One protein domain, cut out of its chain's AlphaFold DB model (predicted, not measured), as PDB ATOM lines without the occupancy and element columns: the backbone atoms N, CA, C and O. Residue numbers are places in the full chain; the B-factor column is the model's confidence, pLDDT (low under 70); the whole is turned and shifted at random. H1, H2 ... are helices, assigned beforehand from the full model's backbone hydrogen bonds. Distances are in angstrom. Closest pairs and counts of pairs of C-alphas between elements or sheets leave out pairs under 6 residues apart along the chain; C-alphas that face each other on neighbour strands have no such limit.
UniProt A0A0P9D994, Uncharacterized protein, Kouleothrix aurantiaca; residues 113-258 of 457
ATOM      1  N   ALA A 113      61.838 -17.816  50.318       79.62
ATOM      2  CA  ALA A 113      62.601 -16.569  50.442       79.62
ATOM      3  C   ALA A 113      63.835 -16.491  49.516       79.62
ATOM      4  O   ALA A 113      64.046 -15.422  48.935       79.62
ATOM      5  N   PRO A 114      64.617 -17.571  49.291       75.06
ATOM      6  CA  PRO A 114      65.724 -17.562  48.328       75.06
ATOM      7  C   PRO A 114      65.312 -17.190  46.914       75.06
ATOM      8  O   PRO A 114      65.965 -16.361  46.278       75.06
ATOM      9  N   THR A 115      64.199 -17.735  46.433       75.12
ATOM     10  CA  THR A 115      63.698 -17.448  45.087       75.12
ATOM     11  C   THR A 115      63.252 -15.992  44.960       75.12
ATOM     12  O   THR A 115      63.557 -15.337  43.960       75.12
ATOM     13  N   LEU A 116      62.580 -15.467  45.991       83.75
ATOM     14  CA  LEU A 116      62.083 -14.092  46.034       83.75
ATOM     15  C   LEU A 116      63.230 -13.073  46.090       83.75
ATOM     16  O   LEU A 116      63.338 -12.202  45.226       83.75
ATOM     17  N   PHE A 117      64.116 -13.191  47.080       80.75
ATOM     18  CA  PHE A 117      65.228 -12.254  47.250       80.75
ATOM     19  C   PHE A 117      66.276 -12.393  46.146       80.75
ATOM     20  O   PHE A 117      66.840 -11.386  45.719       80.75
ATOM     21  N   GLY A 118      66.458 -13.600  45.602       74.19
ATOM     22  CA  GLY A 118      67.242 -13.844  44.393       74.19
ATOM     23  C   GLY A 118      66.773 -13.003  43.209       74.19
ATOM     24  O   GLY A 118      67.577 -12.341  42.553       74.19
ATOM     25  N   ALA A 119      65.464 -12.973  42.956       75.25
ATOM     26  CA  ALA A 119      64.880 -12.162  41.893       75.25
ATOM     27  C   ALA A 119      65.012 -10.650  42.160       75.25
ATOM     28  O   ALA A 119      65.375  -9.897  41.252       75.25
ATOM     29  N   LEU A 120      64.792 -10.209  43.401       80.00
ATOM     30  CA  LEU A 120      64.904  -8.795  43.787       80.00
ATOM     31  C   LEU A 120      66.341  -8.260  43.674       80.00
ATOM     32  O   LEU A 120      66.558  -7.168  43.142       80.00
ATOM     33  N   LEU A 121      67.336  -9.032  44.120       74.75
ATOM     34  CA  LEU A 121      68.762  -8.679  44.025       74.75
ATOM     35  C   LEU A 121      69.317  -8.804  42.592       74.75
ATOM     36  O   LEU A 121      70.331  -8.181  42.250       74.75
ATOM     37  N   ALA A 122      68.619  -9.545  41.728       69.94
ATOM     38  CA  ALA A 122      68.831  -9.550  40.281       69.94
ATOM     39  C   ALA A 122      68.176  -8.348  39.566       69.94
ATOM     40  O   ALA A 122      68.311  -8.217  38.350       69.94
ATOM     41  N   GLY A 123      67.485  -7.466  40.298       71.44
ATOM     42  CA  GLY A 123      66.871  -6.251  39.760       71.44
ATOM     43  C   GLY A 123      65.482  -6.448  39.150       71.44
ATOM     44  O   GLY A 123      64.993  -5.540  38.481       71.44
ATOM     45  N   GLN A 124      64.836  -7.598  39.365       76.25
ATOM     46  CA  GLN A 124      63.442  -7.790  38.957       76.25
ATOM     47  C   GLN A 124      62.503  -6.930  39.820       76.25
ATOM     48  O   GLN A 124      62.837  -6.566  40.953       76.25
ATOM     49  N   SER A 125      61.329  -6.583  39.281       79.44
ATOM     50  CA  SER A 125      60.291  -5.896  40.055       79.44
ATOM     51  C   SER A 125      59.764  -6.797  41.175       79.44
ATOM     52  O   SER A 125      59.853  -8.024  41.086       79.44
ATOM     53  N   ALA A 126      59.194  -6.188  42.218       78.00
ATOM     54  CA  ALA A 126      58.586  -6.931  43.318       78.00
ATOM     55  C   ALA A 126      57.523  -7.918  42.813       78.00
ATOM     56  O   ALA A 126      57.581  -9.090  43.165       78.00
ATOM     57  N   ASP A 127      56.654  -7.492  41.895       77.12
ATOM     58  CA  ASP A 127      55.599  -8.344  41.333       77.12
ATOM     59  C   ASP A 127      56.158  -9.566  40.589       77.12
ATOM     60  O   ASP A 127      55.690 -10.688  40.779       77.12
ATOM     61  N   ALA A 128      57.205  -9.376  39.778       78.50
ATOM     62  CA  ALA A 128      57.852 -10.468  39.054       78.50
ATOM     63  C   ALA A 128      58.574 -11.435  40.005       78.50
ATOM     64  O   ALA A 128      58.537 -12.651  39.807       78.50
ATOM     65  N   ALA A 129      59.198 -10.905  41.059       81.88
ATOM     66  CA  ALA A 129      59.854 -11.701  42.087       81.88
ATOM     67  C   ALA A 129      58.845 -12.536  42.896       81.88
ATOM     68  O   ALA A 129      59.076 -13.729  43.106       81.88
ATOM     69  N   CYS A 130      57.707 -11.948  43.282       82.12
ATOM     70  CA  CYS A 130      56.608 -12.639  43.961       82.12
ATOM     71  C   CYS A 130      56.029 -13.760  43.091       82.12
ATOM     72  O   CYS A 130      55.901 -14.894  43.553       82.12
ATOM     73  N   ALA A 131      55.761 -13.474  41.812       79.81
ATOM     74  CA  ALA A 131      55.265 -14.467  40.861       79.81
ATOM     75  C   ALA A 131      56.244 -15.639  40.688       79.81
ATOM     76  O   ALA A 131      55.834 -16.797  40.676       79.81
ATOM     77  N   LYS A 132      57.549 -15.353  40.611       76.81
ATOM     78  CA  LYS A 132      58.594 -16.374  40.469       76.81
ATOM     79  C   LYS A 132      58.752 -17.244  41.718       76.81
ATOM     80  O   LYS A 132      59.041 -18.430  41.598       76.81
ATOM     81  N   ALA A 133      58.576 -16.661  42.900       78.19
ATOM     82  CA  ALA A 133      58.594 -17.387  44.164       78.19
ATOM     83  C   ALA A 133      57.260 -18.089  44.481       78.19
ATOM     84  O   ALA A 133      57.214 -18.890  45.409       78.19
ATOM     85  N   GLY A 134      56.196 -17.826  43.709       84.44
ATOM     86  CA  GLY A 134      54.873 -18.415  43.917       84.44
ATOM     87  C   GLY A 134      54.183 -17.923  45.190       84.44
ATOM     88  O   GLY A 134      53.423 -18.676  45.795       84.44
ATOM     89  N   VAL A 135      54.470 -16.689  45.614       86.31
ATOM     90  CA  VAL A 135      53.999 -16.126  46.888       86.31
ATOM     91  C   VAL A 135      53.076 -14.937  46.691       86.31
ATOM     92  O   VAL A 135      53.242 -14.144  45.762       86.31
ATOM     93  N   THR A 136      52.107 -14.800  47.592       85.00
ATOM     94  CA  THR A 136      51.175 -13.669  47.605       85.00
ATOM     95  C   THR A 136      51.689 -12.526  48.481       85.00
ATOM     96  O   THR A 136      52.497 -12.716  49.393       85.00
ATOM     97  N   GLU A 137      51.186 -11.315  48.238       80.44
ATOM     98  CA  GLU A 137      51.534 -10.143  49.052       80.44
ATOM     99  C   GLU A 137      51.125 -10.319  50.528       80.44
ATOM    100  O   GLU A 137      51.814  -9.857  51.437       80.44
ATOM    101  N   GLU A 138      50.034 -11.045  50.787       80.69
ATOM    102  CA  GLU A 138      49.563 -11.363  52.139       80.69
ATOM    103  C   GLU A 138      50.536 -12.275  52.891       80.69
ATOM    104  O   GLU A 138      50.827 -12.018  54.059       80.69
ATOM    105  N   GLN A 139      51.097 -13.286  52.219       81.94
ATOM    106  CA  GLN A 139      52.121 -14.164  52.796       81.94
ATOM    107  C   GLN A 139      53.397 -13.385  53.125       81.94
ATOM    108  O   GLN A 139      53.959 -13.539  54.206       81.94
ATOM    109  N   ILE A 140      53.813 -12.485  52.231       84.38
ATOM    110  CA  ILE A 140      54.959 -11.600  52.468       84.38
ATOM    111  C   ILE A 140      54.698 -10.683  53.667       84.38
ATOM    112  O   ILE A 140      55.583 -10.491  54.499       84.38
ATOM    113  N   ARG A 141      53.494 -10.113  53.785       83.62
ATOM    114  CA  ARG A 141      53.126  -9.231  54.900       83.62
ATOM    115  C   ARG A 141      53.071  -9.985  56.230       83.62
ATOM    116  O   ARG A 141      53.541  -9.453  57.235       83.62
ATOM    117  N   ALA A 142      52.546 -11.210  56.232       82.12
ATOM    118  CA  ALA A 142      52.534 -12.084  57.402       82.12
ATOM    119  C   ALA A 142      53.963 -12.412  57.864       82.12
ATOM    120  O   ALA A 142      54.286 -12.215  59.035       82.12
ATOM    121  N   GLU A 143      54.851 -12.790  56.941       83.00
ATOM    122  CA  GLU A 143      56.253 -13.070  57.273       83.00
ATOM    123  C   GLU A 143      57.028 -11.827  57.705       83.00
ATOM    124  O   GLU A 143      57.832 -11.882  58.630       83.00
ATOM    125  N   GLN A 144      56.746 -10.657  57.126       82.31
ATOM    126  CA  GLN A 144      57.319  -9.409  57.632       82.31
ATOM    127  C   GLN A 144      56.922  -9.143  59.086       82.31
ATOM    128  O   GLN A 144      57.704  -8.543  59.822       82.31
ATOM    129  N   GLN A 145      55.729  -9.544  59.524       80.44
ATOM    130  CA  GLN A 145      55.303  -9.370  60.913       80.44
ATOM    131  C   GLN A 145      55.964 -10.388  61.847       80.44
ATOM    132  O   GLN A 145      56.365 -10.006  62.946       80.44
ATOM    133  N   GLN A 146      56.116 -11.632  61.392       76.94
ATOM    134  CA  GLN A 146      56.558 -12.768  62.206       76.94
ATOM    135  C   GLN A 146      58.083 -12.922  62.265       76.94
ATOM    136  O   GLN A 146      58.623 -13.154  63.346       76.94
ATOM    137  N   ASN A 147      58.780 -12.716  61.145       77.12
ATOM    138  CA  ASN A 147      60.216 -12.926  61.024       77.12
ATOM    139  C   ASN A 147      60.971 -11.583  60.883       77.12
ATOM    140  O   ASN A 147      60.948 -10.937  59.824       77.12
ATOM    141  N   PRO A 148      61.687 -11.126  61.931       74.38
ATOM    142  CA  PRO A 148      62.366  -9.834  61.890       74.38
ATOM    143  C   PRO A 148      63.575  -9.821  60.937       74.38
ATOM    144  O   PRO A 148      63.880  -8.769  60.372       74.38
ATOM    145  N   LEU A 149      64.221 -10.972  60.697       74.31
ATOM    146  CA  LEU A 149      65.301 -11.093  59.712       74.31
ATOM    147  C   LEU A 149      64.730 -10.941  58.298       74.31
ATOM    148  O   LEU A 149      65.255 -10.163  57.504       74.31
ATOM    149  N   PHE A 150      63.601 -11.600  58.009       81.00
ATOM    150  CA  PHE A 150      62.883 -11.450  56.739       81.00
ATOM    151  C   PHE A 150      62.499  -9.992  56.483       81.00
ATOM    152  O   PHE A 150      62.766  -9.456  55.408       81.00
ATOM    153  N   ARG A 151      61.946  -9.309  57.493       82.88
ATOM    154  CA  ARG A 151      61.619  -7.877  57.416       82.88
ATOM    155  C   ARG A 151      62.841  -7.026  57.073       82.88
ATOM    156  O   ARG A 151      62.733  -6.097  56.272       82.88
ATOM    157  N   GLN A 152      63.988  -7.312  57.683       78.44
ATOM    158  CA  GLN A 152      65.212  -6.551  57.459       78.44
ATOM    159  C   GLN A 152      65.763  -6.770  56.045       78.44
ATOM    160  O   GLN A 152      66.051  -5.790  55.357       78.44
ATOM    161  N   VAL A 153      65.806  -8.023  55.576       79.44
ATOM    162  CA  VAL A 153      66.200  -8.364  54.199       79.44
ATOM    163  C   VAL A 153      65.247  -7.720  53.188       79.44
ATOM    164  O   VAL A 153      65.691  -7.086  52.227       79.44
ATOM    165  N   TRP A 154      63.939  -7.783  53.448       82.12
ATOM    166  CA  TRP A 154      62.923  -7.133  52.626       82.12
ATOM    167  C   TRP A 154      63.167  -5.632  52.505       82.12
ATOM    168  O   TRP A 154      63.287  -5.132  51.390       82.12
ATOM    169  N   ARG A 155      63.362  -4.914  53.616       82.25
ATOM    170  CA  ARG A 155      63.685  -3.476  53.582       82.25
ATOM    171  C   ARG A 155      64.954  -3.179  52.779       82.25
ATOM    172  O   ARG A 155      64.936  -2.262  51.964       82.25
ATOM    173  N   THR A 156      66.021  -3.964  52.946       77.19
ATOM    174  CA  THR A 156      67.266  -3.778  52.171       77.19
ATOM    175  C   THR A 156      67.096  -4.058  50.676       77.19
ATOM    176  O   THR A 156      67.750  -3.435  49.846       77.19
ATOM    177  N   SER A 157      66.180  -4.955  50.304       73.88
ATOM    178  CA  SER A 157      65.906  -5.288  48.901       73.88
ATOM    179  C   SER A 157      65.050  -4.244  48.167       73.88
ATOM    180  O   SER A 157      64.978  -4.270  46.939       73.88
ATOM    181  N   GLN A 158      64.437  -3.309  48.902       73.12
ATOM    182  CA  GLN A 158      63.576  -2.247  48.363       73.12
ATOM    183  C   GLN A 158      64.329  -0.942  48.053       73.12
ATOM    184  O   GLN A 158      63.780  -0.061  47.393       73.12
ATOM    185  N   SER A 159      65.581  -0.794  48.505       67.31
ATOM    186  CA  SER A 159      66.404   0.398  48.251       67.31
ATOM    187  C   SER A 159      66.517   0.672  46.743       67.31
ATOM    188  O   SER A 159      66.544  -0.252  45.952       67.31
ATOM    189  N   THR A 160      66.579   1.907  46.266       58.84
ATOM    190  CA  THR A 160      66.900   2.201  44.852       58.84
ATOM    191  C   THR A 160      68.022   3.219  44.854       58.84
ATOM    192  O   THR A 160      67.863   4.198  45.575       58.84
ATOM    193  N   PRO A 161      69.127   3.020  44.101       71.56
ATOM    194  CA  PRO A 161      69.377   2.101  42.965       71.56
ATOM    195  C   PRO A 161      69.833   0.656  43.313       71.56
ATOM    196  O   PRO A 161      70.137   0.341  44.457       71.56
ATOM    197  N   LEU A 162      69.920  -0.244  42.312       68.00
ATOM    198  CA  LEU A 162      70.311  -1.668  42.478       68.00
ATOM    199  C   LEU A 162      71.690  -1.863  43.137       68.00
ATOM    200  O   LEU A 162      71.869  -2.792  43.921       68.00
ATOM    201  N   ALA A 163      72.657  -0.995  42.828       65.56
ATOM    202  CA  ALA A 163      73.987  -1.040  43.434       65.56
ATOM    203  C   ALA A 163      73.924  -0.825  44.957       65.56
ATOM    204  O   ALA A 163      74.561  -1.555  45.712       65.56
ATOM    205  N   GLU A 164      73.081   0.107  45.409       71.00
ATOM    206  CA  GLU A 164      72.865   0.369  46.833       71.00
ATOM    207  C   GLU A 164      72.127  -0.783  47.520       71.00
ATOM    208  O   GLU A 164      72.498  -1.148  48.632       71.00
ATOM    209  N   ARG A 165      71.160  -1.434  46.847       73.88
ATOM    210  CA  ARG A 165      70.528  -2.671  47.365       73.88
ATOM    211  C   ARG A 165      71.566  -3.744  47.665       73.88
ATOM    212  O   ARG A 165      71.524  -4.373  48.718       73.88
ATOM    213  N   ARG A 166      72.488  -3.968  46.721       69.25
ATOM    214  CA  ARG A 166      73.529  -5.001  46.829       69.25
ATOM    215  C   ARG A 166      74.506  -4.677  47.954       69.25
ATOM    216  O   ARG A 166      74.741  -5.534  48.798       69.25
ATOM    217  N   ALA A 167      74.980  -3.433  48.025       70.06
ATOM    218  CA  ALA A 167      75.855  -2.981  49.104       70.06
ATOM    219  C   ALA A 167      75.178  -3.077  50.485       70.06
ATOM    220  O   ALA A 167      75.791  -3.529  51.452       70.06
ATOM    221  N   ALA A 168      73.896  -2.708  50.584       72.81
ATOM    222  CA  ALA A 168      73.128  -2.808  51.823       72.81
ATOM    223  C   ALA A 168      72.919  -4.268  52.262       72.81
ATOM    224  O   ALA A 168      73.038  -4.577  53.449       72.81
ATOM    225  N   PHE A 169      72.647  -5.169  51.315       75.50
ATOM    226  CA  PHE A 169      72.527  -6.599  51.592       75.50
ATOM    227  C   PHE A 169      73.865  -7.210  52.037       75.50
ATOM    228  O   PHE A 169      73.904  -7.955  53.015       75.50
ATOM    229  N   GLU A 170      74.977  -6.849  51.392       72.06
ATOM    230  CA  GLU A 170      76.318  -7.293  51.788       72.06
ATOM    231  C   GLU A 170      76.697  -6.793  53.193       72.06
ATOM    232  O   GLU A 170      77.213  -7.552  54.018       72.06
ATOM    233  N   ALA A 171      76.375  -5.537  53.516       73.12
ATOM    234  CA  ALA A 171      76.575  -4.985  54.852       73.12
ATOM    235  C   ALA A 171      75.746  -5.727  55.917       73.12
ATOM    236  O   ALA A 171      76.256  -6.018  57.004       73.12
ATOM    237  N   LEU A 172      74.490  -6.070  55.606       76.00
ATOM    238  CA  LEU A 172      73.632  -6.870  56.483       76.00
ATOM    239  C   LEU A 172      74.222  -8.266  56.719       76.00
ATOM    240  O   LEU A 172      74.342  -8.687  57.869       76.00
ATOM    241  N   LEU A 173      74.644  -8.950  55.654       73.12
ATOM    242  CA  LEU A 173      75.270 -10.269  55.728       73.12
ATOM    243  C   LEU A 173      76.518 -10.250  56.622       73.12
ATOM    244  O   LEU A 173      76.626 -11.049  57.551       73.12
ATOM    245  N   ASN A 174      77.430  -9.297  56.403       70.25
ATOM    246  CA  ASN A 174      78.642  -9.152  57.212       70.25
ATOM    247  C   ASN A 174      78.316  -8.921  58.698       70.25
ATOM    248  O   ASN A 174      78.973  -9.484  59.578       70.25
ATOM    249  N   ARG A 175      77.273  -8.134  58.990       73.19
ATOM    250  CA  ARG A 175      76.816  -7.860  60.359       73.19
ATOM    251  C   ARG A 175      76.260  -9.115  61.039       73.19
ATOM    252  O   ARG A 175      76.568  -9.352  62.207       73.19
ATOM    253  N   VAL A 176      75.480  -9.925  60.324       69.31
ATOM    254  CA  VAL A 176      74.906 -11.174  60.857       69.31
ATOM    255  C   VAL A 176      75.980 -12.248  61.041       69.31
ATOM    256  O   VAL A 176      75.998 -12.897  62.083       69.31
ATOM    257  N   ILE A 177      76.945 -12.372  60.122       66.69
ATOM    258  CA  ILE A 177      78.107 -13.262  60.303       66.69
ATOM    259  C   ILE A 177      78.912 -12.851  61.542       66.69
ATOM    260  O   ILE A 177      79.288 -13.702  62.348       66.69
ATOM    261  N   ALA A 178      79.155 -11.552  61.744       67.94
ATOM    262  CA  ALA A 178      79.844 -11.071  62.940       67.94
ATOM    263  C   ALA A 178      79.067 -11.410  64.226       67.94
ATOM    264  O   ALA A 178      79.664 -11.863  65.205       67.94
ATOM    265  N   ALA A 179      77.738 -11.255  64.215       66.56
ATOM    266  CA  ALA A 179      76.879 -11.647  65.330       66.56
ATOM    267  C   ALA A 179      76.921 -13.162  65.593       66.56
ATOM    268  O   ALA A 179      77.019 -13.566  66.751       66.56
ATOM    269  N   ALA A 180      76.930 -13.991  64.543       65.25
ATOM    270  CA  ALA A 180      77.102 -15.437  64.652       65.25
ATOM    271  C   ALA A 180      78.433 -15.784  65.325       65.25
ATOM    272  O   ALA A 180      78.440 -16.489  66.325       65.25
ATOM    273  N   VAL A 181      79.547 -15.205  64.863       67.62
ATOM    274  CA  VAL A 181      80.874 -15.415  65.466       67.62
ATOM    275  C   VAL A 181      80.877 -15.068  66.959       67.62
ATOM    276  O   VAL A 181      81.427 -15.823  67.761       67.62
ATOM    277  N   VAL A 182      80.263 -13.949  67.354       66.25
ATOM    278  CA  VAL A 182      80.164 -13.541  68.766       66.25
ATOM    279  C   VAL A 182      79.286 -14.506  69.567       66.25
ATOM    280  O   VAL A 182      79.670 -14.916  70.661       66.25
ATOM    281  N   ALA A 183      78.139 -14.912  69.024       64.56
ATOM    282  CA  ALA A 183      77.217 -15.823  69.691       64.56
ATOM    283  C   ALA A 183      77.809 -17.225  69.875       64.56
ATOM    284  O   ALA A 183      77.646 -17.827  70.931       64.56
ATOM    285  N   THR A 184      78.527 -17.753  68.880       62.94
ATOM    286  CA  THR A 184      79.172 -19.070  68.985       62.94
ATOM    287  C   THR A 184      80.340 -19.057  69.970       62.94
ATOM    288  O   THR A 184      80.568 -20.057  70.638       62.94
ATOM    289  N   ARG A 185      81.028 -17.918  70.146       64.38
ATOM    290  CA  ARG A 185      82.036 -17.740  71.212       64.38
ATOM    291  C   ARG A 185      81.438 -17.731  72.622       64.38
ATOM    292  O   ARG A 185      82.158 -18.002  73.574       64.38
ATOM    293  N   ALA A 186      80.158 -17.385  72.757       57.19
ATOM    294  CA  ALA A 186      79.454 -17.348  74.036       57.19
ATOM    295  C   ALA A 186      78.835 -18.702  74.431       57.19
ATOM    296  O   ALA A 186      78.357 -18.838  75.559       57.19
ATOM    297  N   LEU A 187      78.831 -19.696  73.533       54.34
ATOM    298  CA  LEU A 187      78.393 -21.047  73.871       54.34
ATOM    299  C   LEU A 187      79.407 -21.701  74.823       54.34
ATOM    300  O   LEU A 187      80.614 -21.596  74.592       54.34
ATOM    301  N   PRO A 188      78.948 -22.385  75.888       45.84
ATOM    302  CA  PRO A 188      79.847 -23.131  76.754       45.84
ATOM    303  C   PRO A 188      80.574 -24.215  75.938       45.84
ATOM    304  O   PRO A 188      79.970 -24.786  75.025       45.84
ATOM    305  N   PRO A 189      81.842 -24.532  76.256       48.06
ATOM    306  CA  PRO A 189      82.597 -25.599  75.604       48.06
ATOM    307  C   PRO A 189      82.024 -26.961  76.022       48.06
ATOM    308  O   PRO A 189      82.576 -27.659  76.864       48.06
ATOM    309  N   GLN A 190      80.856 -27.313  75.494       43.00
ATOM    310  CA  GLN A 190      80.207 -28.612  75.691       43.00
ATOM    311  C   GLN A 190      80.187 -29.451  74.414       43.00
ATOM    312  O   GLN A 190      79.495 -30.462  74.344       43.00
ATOM    313  N   ILE A 191      80.954 -29.067  73.401       43.16
ATOM    314  CA  ILE A 191      81.055 -29.842  72.173       43.16
ATOM    315  C   ILE A 191      82.518 -30.239  72.039       43.16
ATOM    316  O   ILE A 191      83.322 -29.417  71.638       43.16
ATOM    317  N   GLU A 192      82.806 -31.441  72.546       43.09
ATOM    318  CA  GLU A 192      83.933 -32.360  72.308       43.09
ATOM    319  C   GLU A 192      85.347 -31.804  71.991       43.09
ATOM    320  O   GLU A 192      85.510 -30.799  71.304       43.09
ATOM    321  N   PRO A 193      86.421 -32.506  72.413       43.88
ATOM    322  CA  PRO A 193      87.824 -32.078  72.245       43.88
ATOM    323  C   PRO A 193      88.297 -31.855  70.790       43.88
ATOM    324  O   PRO A 193      89.447 -31.484  70.574       43.88
ATOM    325  N   GLU A 194      87.424 -32.037  69.797       47.84
ATOM    326  CA  GLU A 194      87.696 -31.884  68.366       47.84
ATOM    327  C   GLU A 194      87.327 -30.505  67.786       47.84
ATOM    328  O   GLU A 194      87.556 -30.267  66.606       47.84
ATOM    329  N   HIS A 195      86.775 -29.570  68.574       51.47
ATOM    330  CA  HIS A 195      86.411 -28.235  68.071       51.47
ATOM    331  C   HIS A 195      87.648 -27.320  68.012       51.47
ATOM    332  O   HIS A 195      88.092 -26.817  69.051       51.47
ATOM    333  N   PRO A 196      88.239 -27.054  66.833       46.66
ATOM    334  CA  PRO A 196      89.458 -26.280  66.749       46.66
ATOM    335  C   PRO A 196      89.137 -24.806  66.969       46.66
ATOM    336  O   PRO A 196      88.249 -24.254  66.330       46.66
ATOM    337  N   ARG A 197      89.935 -24.189  67.846       51.38
ATOM    338  CA  ARG A 197      90.352 -22.775  67.900       51.38
ATOM    339  C   ARG A 197      89.271 -21.691  67.726       51.38
ATOM    340  O   ARG A 197      88.463 -21.651  66.802       51.38
ATOM    341  N   ALA A 198      89.363 -20.680  68.586       54.06
ATOM    342  CA  ALA A 198      88.624 -19.430  68.458       54.06
ATOM    343  C   ALA A 198      88.734 -18.857  67.025       54.06
ATOM    344  O   ALA A 198      89.791 -18.381  66.624       54.06
ATOM    345  N   GLY A 199      87.643 -18.894  66.248       66.00
ATOM    346  CA  GLY A 199      87.584 -18.292  64.906       66.00
ATOM    347  C   GLY A 199      87.143 -19.195  63.748       66.00
ATOM    348  O   GLY A 199      86.990 -18.673  62.640       66.00
ATOM    349  N   TRP A 200      86.878 -20.490  63.965       75.62
ATOM    350  CA  TRP A 200      86.434 -21.398  62.892       75.62
ATOM    351  C   TRP A 200      85.151 -20.918  62.189       75.62
ATOM    352  O   TRP A 200      85.103 -20.929  60.967       75.62
ATOM    353  N   VAL A 201      84.167 -20.371  62.918       74.56
ATOM    354  CA  VAL A 201      82.899 -19.850  62.352       74.56
ATOM    355  C   VAL A 201      83.139 -18.785  61.281       74.56
ATOM    356  O   VAL A 201      82.552 -18.816  60.203       74.56
ATOM    357  N   GLY A 202      84.045 -17.843  61.554       74.69
ATOM    358  CA  GLY A 202      84.383 -16.783  60.604       74.69
ATOM    359  C   GLY A 202      85.229 -17.275  59.428       74.69
ATOM    360  O   GLY A 202      85.285 -16.596  58.406       74.69
ATOM    361  N   THR A 203      85.903 -18.417  59.574       77.94
ATOM    362  CA  THR A 203      86.678 -19.069  58.507       77.94
ATOM    363  C   THR A 203      85.749 -19.883  57.609       77.94
ATOM    364  O   THR A 203      85.796 -19.733  56.394       77.94
ATOM    365  N   PHE A 204      84.822 -20.630  58.214       82.88
ATOM    366  CA  PHE A 204      83.771 -21.393  57.552       82.88
ATOM    367  C   PHE A 204      82.895 -20.503  56.662       82.88
ATOM    368  O   PHE A 204      82.821 -20.718  55.456       82.88
ATOM    369  N   PHE A 205      82.289 -19.447  57.225       78.38
ATOM    370  CA  PHE A 205      81.413 -18.562  56.447       78.38
ATOM    371  C   PHE A 205      82.158 -17.797  55.347       78.38
ATOM    372  O   PHE A 205      81.561 -17.499  54.317       78.38
ATOM    373  N   ARG A 206      83.455 -17.500  55.524       77.44
ATOM    374  CA  ARG A 206      84.280 -16.912  54.456       77.44
ATOM    375  C   ARG A 206      84.523 -17.904  53.324       77.44
ATOM    376  O   ARG A 206      84.220 -17.579  52.186       77.44
ATOM    377  N   ALA A 207      84.981 -19.113  53.644       73.69
ATOM    378  CA  ALA A 207      85.227 -20.156  52.654       73.69
ATOM    379  C   ALA A 207      83.960 -20.502  51.851       73.69
ATOM    380  O   ALA A 207      84.006 -20.598  50.625       73.69
ATOM    381  N   TRP A 208      82.810 -20.601  52.524       78.94
ATOM    382  CA  TRP A 208      81.532 -20.860  51.861       78.94
ATOM    383  C   TRP A 208      81.075 -19.679  50.987       78.94
ATOM    384  O   TRP A 208      80.603 -19.883  49.869       78.94
ATOM    385  N   ARG A 209      81.274 -18.434  51.443       73.06
ATOM    386  CA  ARG A 209      80.979 -17.228  50.650       73.06
ATOM    387  C   ARG A 209      81.819 -17.163  49.377       73.06
ATOM    388  O   ARG A 209      81.321 -16.728  48.344       73.06
ATOM    389  N   ASP A 210      83.068 -17.603  49.455       73.00
ATOM    390  CA  ASP A 210      84.015 -17.592  48.341       73.00
ATOM    391  C   ASP A 210      83.749 -18.739  47.331       73.00
ATOM    392  O   ASP A 210      84.505 -18.923  46.378       73.00
ATOM    393  N   GLY A 211      82.648 -19.486  47.502       68.56
ATOM    394  CA  GLY A 211      82.124 -20.445  46.526       68.56
ATOM    395  C   GLY A 211      82.469 -21.908  46.795       68.56
ATOM    396  O   GLY A 211      82.142 -22.759  45.969       68.56
ATOM    397  N   GLN A 212      83.107 -22.221  47.927       74.06
ATOM    398  CA  GLN A 212      83.380 -23.608  48.308       74.06
ATOM    399  C   GLN A 212      82.101 -24.341  48.724       74.06
ATOM    400  O   GLN A 212      81.158 -23.740  49.245       74.06
ATOM    401  N   SER A 213      82.072 -25.659  48.527       76.50
ATOM    402  CA  SER A 213      80.996 -26.497  49.059       76.50
ATOM    403  C   SER A 213      81.004 -26.501  50.594       76.50
ATOM    404  O   SER A 213      82.019 -26.219  51.229       76.50
ATOM    405  N   LEU A 214      79.875 -26.859  51.216       76.50
ATOM    406  CA  LEU A 214      79.763 -26.935  52.681       76.50
ATOM    407  C   LEU A 214      80.829 -27.844  53.313       76.50
ATOM    408  O   LEU A 214      81.386 -27.508  54.357       76.50
ATOM    409  N   ALA A 215      81.134 -28.968  52.661       75.12
ATOM    410  CA  ALA A 215      82.150 -29.911  53.117       75.12
ATOM    411  C   ALA A 215      83.569 -29.321  53.031       75.12
ATOM    412  O   ALA A 215      84.341 -29.438  53.981       75.12
ATOM    413  N   GLU A 216      83.899 -28.639  51.933       73.69
ATOM    414  CA  GLU A 216      85.194 -27.966  51.754       73.69
ATOM    415  C   GLU A 216      85.358 -26.790  52.726       73.69
ATOM    416  O   GLU A 216      86.401 -26.655  53.362       73.69
ATOM    417  N   ALA A 217      84.312 -25.986  52.925       77.62
ATOM    418  CA  ALA A 217      84.331 -24.876  53.872       77.62
ATOM    419  C   ALA A 217      84.516 -25.356  55.323       77.62
ATOM    420  O   ALA A 217      85.248 -24.729  56.096       77.62
ATOM    421  N   ALA A 218      83.887 -26.478  55.695       76.44
ATOM    422  CA  ALA A 218      84.085 -27.123  56.994       76.44
ATOM    423  C   ALA A 218      85.532 -27.619  57.150       76.44
ATOM    424  O   ALA A 218      86.183 -27.321  58.154       76.44
ATOM    425  N   GLN A 219      86.078 -28.261  56.111       79.00
ATOM    426  CA  GLN A 219      87.466 -28.715  56.075       79.00
ATOM    427  C   GLN A 219      88.465 -27.556  56.215       79.00
ATOM    428  O   GLN A 219      89.407 -27.653  57.003       79.00
ATOM    429  N   VAL A 220      88.252 -26.437  55.514       79.69
ATOM    430  CA  VAL A 220      89.089 -25.226  55.620       79.69
ATOM    431  C   VAL A 220      89.011 -24.604  57.016       79.69
ATOM    432  O   VAL A 220      90.009 -24.103  57.532       79.69
ATOM    433  N   ALA A 221      87.846 -24.669  57.658       74.19
ATOM    434  CA  ALA A 221      87.661 -24.235  59.039       74.19
ATOM    435  C   ALA A 221      88.184 -25.247  60.082       74.19
ATOM    436  O   ALA A 221      88.179 -24.942  61.276       74.19
ATOM    437  N   GLY A 222      88.657 -26.420  59.644       72.56
ATOM    438  CA  GLY A 222      89.186 -27.485  60.493       72.56
ATOM    439  C   GLY A 222      88.127 -28.236  61.301       72.56
ATOM    440  O   GLY A 222      88.489 -28.934  62.239       72.56
ATOM    441  N   VAL A 223      86.840 -28.090  60.978       76.62
ATOM    442  CA  VAL A 223      85.709 -28.693  61.704       76.62
ATOM    443  C   VAL A 223      85.028 -29.773  60.866       76.62
ATOM    444  O   VAL A 223      85.025 -29.707  59.637       76.62
ATOM    445  N   SER A 224      84.416 -30.763  61.519       78.00
ATOM    446  CA  SER A 224      83.570 -31.736  60.822       78.00
ATOM    447  C   SER A 224      82.250 -31.093  60.382       78.00
ATOM    448  O   SER A 224      81.714 -30.211  61.058       78.00
ATOM    449  N   LEU A 225      81.699 -31.548  59.252       76.19
ATOM    450  CA  LEU A 225      80.409 -31.059  58.758       76.19
ATOM    451  C   LEU A 225      79.275 -31.335  59.761       76.19
ATOM    452  O   LEU A 225      78.440 -30.467  59.991       76.19
ATOM    453  N   GLU A 226      79.296 -32.486  60.436       75.00
ATOM    454  CA  GLU A 226      78.322 -32.830  61.482       75.00
ATOM    455  C   GLU A 226      78.361 -31.846  62.664       75.00
ATOM    456  O   GLU A 226      77.319 -31.450  63.187       75.00
ATOM    457  N   ALA A 227      79.554 -31.396  63.074       73.38
ATOM    458  CA  ALA A 227      79.690 -30.384  64.119       73.38
ATOM    459  C   ALA A 227      79.116 -29.032  63.671       73.38
ATOM    460  O   ALA A 227      78.437 -28.354  64.447       73.38
ATOM    461  N   VAL A 228      79.333 -28.659  62.407       75.00
ATOM    462  CA  VAL A 228      78.755 -27.450  61.808       75.00
ATOM    463  C   VAL A 228      77.224 -27.521  61.789       75.00
ATOM    464  O   VAL A 228      76.566 -26.578  62.231       75.00
ATOM    465  N   GLU A 229      76.646 -28.638  61.346       75.75
ATOM    466  CA  GLU A 229      75.193 -28.858  61.314       75.75
ATOM    467  C   GLU A 229      74.577 -28.845  62.719       75.75
ATOM    468  O   GLU A 229      73.517 -28.253  62.945       75.75
ATOM    469  N   LYS A 230      75.270 -29.424  63.702       72.62
ATOM    470  CA  LYS A 230      74.857 -29.388  65.108       72.62
ATOM    471  C   LYS A 230      74.826 -27.956  65.653       72.62
ATOM    472  O   LYS A 230      73.844 -27.568  66.285       72.62
ATOM    473  N   VAL A 231      75.856 -27.152  65.379       72.81
ATOM    474  CA  VAL A 231      75.902 -25.733  65.781       72.81
ATOM    475  C   VAL A 231      74.837 -24.917  65.050       72.81
ATOM    476  O   VAL A 231      74.215 -24.058  65.670       72.81
ATOM    477  N   HIS A 232      74.570 -25.213  63.779       73.38
ATOM    478  CA  HIS A 232      73.491 -24.593  63.011       73.38
ATOM    479  C   HIS A 232      72.119 -24.763  63.682       73.38
ATOM    480  O   HIS A 232      71.374 -23.793  63.801       73.38
ATOM    481  N   VAL A 233      71.815 -25.958  64.195       70.31
ATOM    482  CA  VAL A 233      70.554 -26.222  64.910       70.31
ATOM    483  C   VAL A 233      70.532 -25.574  66.301       70.31
ATOM    484  O   VAL A 233      69.490 -25.105  66.754       70.31
ATOM    485  N   GLN A 234      71.669 -25.546  66.999       69.38
ATOM    486  CA  GLN A 234      71.746 -25.116  68.401       69.38
ATOM    487  C   GLN A 234      71.948 -23.605  68.584       69.38
ATOM    488  O   GLN A 234      71.662 -23.069  69.656       69.38
ATOM    489  N   ASN A 235      72.451 -22.904  67.567       68.75
ATOM    490  CA  ASN A 235      72.822 -21.496  67.641       68.75
ATOM    491  C   ASN A 235      72.028 -20.679  66.618       68.75
ATOM    492  O   ASN A 235      72.387 -20.606  65.445       68.75
ATOM    493  N   ALA A 236      70.966 -20.017  67.078       65.56
ATOM    494  CA  ALA A 236      70.096 -19.227  66.209       65.56
ATOM    495  C   ALA A 236      70.850 -18.151  65.386       65.56
ATOM    496  O   ALA A 236      70.626 -18.082  64.181       65.56
ATOM    497  N   PRO A 237      71.787 -17.357  65.950       66.06
ATOM    498  CA  PRO A 237      72.641 -16.463  65.157       66.06
ATOM    499  C   PRO A 237      73.453 -17.155  64.052       66.06
ATOM    500  O   PRO A 237      73.589 -16.604  62.962       66.06
ATOM    501  N   PHE A 238      73.964 -18.364  64.303       72.06
ATOM    502  CA  PHE A 238      74.627 -19.167  63.271       72.06
ATOM    503  C   PHE A 238      73.641 -19.581  62.173       72.06
ATOM    504  O   PHE A 238      73.947 -19.416  60.995       72.06
ATOM    505  N   GLY A 239      72.444 -20.044  62.552       70.50
ATOM    506  CA  GLY A 239      71.351 -20.351  61.623       70.50
ATOM    507  C   GLY A 239      70.965 -19.172  60.729       70.50
ATOM    508  O   GLY A 239      70.808 -19.324  59.526       70.50
ATOM    509  N   GLN A 240      70.919 -17.957  61.274       70.06
ATOM    510  CA  GLN A 240      70.629 -16.754  60.484       70.06
ATOM    511  C   GLN A 240      71.736 -16.432  59.473       70.06
ATOM    512  O   GLN A 240      71.449 -16.060  58.336       70.06
ATOM    513  N   ALA A 241      73.004 -16.546  59.883       71.56
ATOM    514  CA  ALA A 241      74.134 -16.347  58.980       71.56
ATOM    515  C   ALA A 241      74.138 -17.403  57.867       71.56
ATOM    516  O   ALA A 241      74.400 -17.073  56.713       71.56
ATOM    517  N   TRP A 242      73.781 -18.643  58.203       78.94
ATOM    518  CA  TRP A 242      73.598 -19.737  57.258       78.94
ATOM    519  C   TRP A 242      72.484 -19.466  56.249       78.94
ATOM    520  O   TRP A 242      72.713 -19.567  55.043       78.94
ATOM    521  N   ASP A 243      71.308 -19.055  56.717       74.94
ATOM    522  CA  ASP A 243      70.174 -18.710  55.862       74.94
ATOM    523  C   ASP A 243      70.532 -17.553  54.924       74.94
ATOM    524  O   ASP A 243      70.362 -17.661  53.710       74.94
ATOM    525  N   LEU A 244      71.101 -16.461  55.452       72.50
ATOM    526  CA  LEU A 244      71.507 -15.315  54.637       72.50
ATOM    527  C   LEU A 244      72.600 -15.663  53.629       72.50
ATOM    528  O   LEU A 244      72.559 -15.155  52.509       72.50
ATOM    529  N   LEU A 245      73.567 -16.507  53.992       72.75
ATOM    530  CA  LEU A 245      74.584 -16.933  53.040       72.75
ATOM    531  C   LEU A 245      73.992 -17.863  51.983       72.75
ATOM    532  O   LEU A 245      74.332 -17.730  50.822       72.75
ATOM    533  N   THR A 246      73.041 -18.729  52.331       74.06
ATOM    534  CA  THR A 246      72.318 -19.562  51.357       74.06
ATOM    535  C   THR A 246      71.532 -18.697  50.362       74.06
ATOM    536  O   THR A 246      71.559 -18.953  49.152       74.06
ATOM    537  N   LEU A 247      70.888 -17.623  50.845       69.81
ATOM    538  CA  LEU A 247      70.279 -16.590  49.997       69.81
ATOM    539  C   LEU A 247      71.335 -15.935  49.093       69.81
ATOM    540  O   LEU A 247      71.144 -15.855  47.880       69.81
ATOM    541  N   ALA A 248      72.459 -15.502  49.671       66.62
ATOM    542  CA  ALA A 248      73.546 -14.838  48.960       66.62
ATOM    543  C   ALA A 248      74.188 -15.742  47.901       66.62
ATOM    544  O   ALA A 248      74.424 -15.278  46.797       66.62
ATOM    545  N   SER A 249      74.401 -17.026  48.182       63.97
ATOM    546  CA  SER A 249      74.956 -18.018  47.257       63.97
ATOM    547  C   SER A 249      73.988 -18.324  46.112       63.97
ATOM    548  O   SER A 249      74.400 -18.439  44.959       63.97
ATOM    549  N   SER A 250      72.681 -18.353  46.393       60.03
ATOM    550  CA  SER A 250      71.638 -18.460  45.362       60.03
ATOM    551  C   SER A 250      71.597 -17.221  44.453       60.03
ATOM    552  O   SER A 250      71.341 -17.334  43.255       60.03
ATOM    553  N   VAL A 251      71.898 -16.034  44.995       53.84
ATOM    554  CA  VAL A 251      72.047 -14.771  44.244       53.84
ATOM    555  C   VAL A 251      73.389 -14.711  43.500       53.84
ATOM    556  O   VAL A 251      73.447 -14.250  42.361       53.84
ATOM    557  N   ALA A 252      74.465 -15.215  44.101       51.41
ATOM    558  CA  ALA A 252      75.806 -15.301  43.532       51.41
ATOM    559  C   ALA A 252      75.889 -16.324  42.396       51.41
ATOM    560  O   ALA A 252      76.752 -16.190  41.546       51.41
ATOM    561  N   ALA A 253      74.956 -17.273  42.295       47.00
ATOM    562  CA  ALA A 253      74.761 -18.077  41.088       47.00
ATOM    563  C   ALA A 253      74.106 -17.281  39.930       47.00
ATOM    564  O   ALA A 253      74.227 -17.658  38.764       47.00
ATOM    565  N   ILE A 254      73.424 -16.165  40.223       42.59
ATOM    566  CA  ILE A 254      72.762 -15.287  39.236       42.59
ATOM    567  C   ILE A 254      73.695 -14.148  38.776       42.59
ATOM    568  O   ILE A 254      73.629 -13.730  37.619       42.59
ATOM    569  N   LEU A 255      74.589 -13.671  39.648       40.25
ATOM    570  CA  LEU A 255      75.550 -12.589  39.380       40.25
ATOM    571  C   LEU A 255      76.534 -12.848  38.219       40.25
ATOM    572  O   LEU A 255      76.573 -12.001  37.325       40.25
ATOM    573  N   PRO A 256      77.243 -13.992  38.117       47.53
ATOM    574  CA  PRO A 256      78.132 -14.260  36.993       47.53
ATOM    575  C   PRO A 256      77.339 -14.367  35.694       47.53
ATOM    576  O   PRO A 256      77.836 -13.964  34.655       47.53
ATOM    577  N   ARG A 257      76.069 -14.795  35.731       39.16
ATOM    578  CA  ARG A 257      75.209 -14.803  34.541       39.16
ATOM    579  C   ARG A 257      74.835 -13.389  34.093       39.16
ATOM    580  O   ARG A 257      74.759 -13.148  32.896       39.16
ATOM    581  N   GLN A 258      74.614 -12.446  35.012       39.72
ATOM    582  CA  GLN A 258      74.353 -11.046  34.656       39.72
ATOM    583  C   GLN A 258      75.613 -10.302  34.212       39.72
ATOM    584  O   GLN A 258      75.533  -9.557  33.244       39.72
TER     585      GLN A 258
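This is residues 113 to 258 of the 457 residues of an uncharacterized protein of Kouleothrix aurantiaca (UniProt A0A0P9D994). Two long helices, H5 and H9, lie side by side in the middle, running opposite ways, with two groups of shorter helices on either side: H1 to H4 on one, H6 to H8 on the other. A long loop, residues 186 to 199, leads from the end of H5 round to H6, and H10 is a short last turn beyond H9. The printed part has 146 residues with ten named helices, H1 to H10 in chain order, and no named strand: the class is all helix. It is compact, with a radius of gyration of the C-alphas of 16.3 A, and spans 51 by 33 by 24 A, only just elongated.

H5, the longest helix, takes residues 162 to 185 and runs 34.9 A, from C-alpha 162 at (70.311, -1.668, 42.478) to C-alpha 185 at (82.036, -17.740, 71.212). H9, residues 236 to 252, measures 23.7 A. Before H5 come H1, residues 113 to 121, beginning at C-alpha 113 (62.601, -16.569, 50.442), H2, residues 126 to 133, H3, residues 137 to 146, and H4, residues 148 to 157. Between H5 and H9 stand H6, residues 200 to 209, H7, residues 214 to 220, and H8, residues 225 to 234. H10 is residues 255 to 258.

H5, H6 and H9 form a bundle, three helices at shallow tilts. Residues 173 to 184 of H5 touch H9 at 32 degrees, opposite ways; the closest C-alphas, of Ala 180 and Pro 237, are 4.6 A apart. H5 and H6 are a helical hairpin at 25 degrees, closest at Val 181 and Val 201, 5.8 A. H6 touches H7 at a steep tilt of 53 degrees, with Ala 207 and Ala 217 closest, 5.0 A between C-alphas. H8 and H9 touch only at the corner, C-alphas 232 and 239 being closest at 4.9 A. H4 and H5 are another hairpin, with C-alphas 157 and 165 closest at 5.5 A. H1 touches residues 246 to 251 of H9, closest at Gly 118 and Val 251, 4.9 A between C-alphas. H1 and H2 form a hairpin, and H3 touches H4 only at the corner. In H1 to H5 and H7 to H9 every O i to N i+4 pair is within hydrogen-bond range; in H6 5 of 6 are, and H10 is too short for one.

The C-alphas farthest apart, of Asp 127 and Pro 193, are 50.6 A from each other. The printed part has no cut. The link from H5 to H6 is long; the other links are tight. The mean pLDDT of the printed part is 70.6; 47 residues are under 70, among them 176 to 199 and 247 to 258.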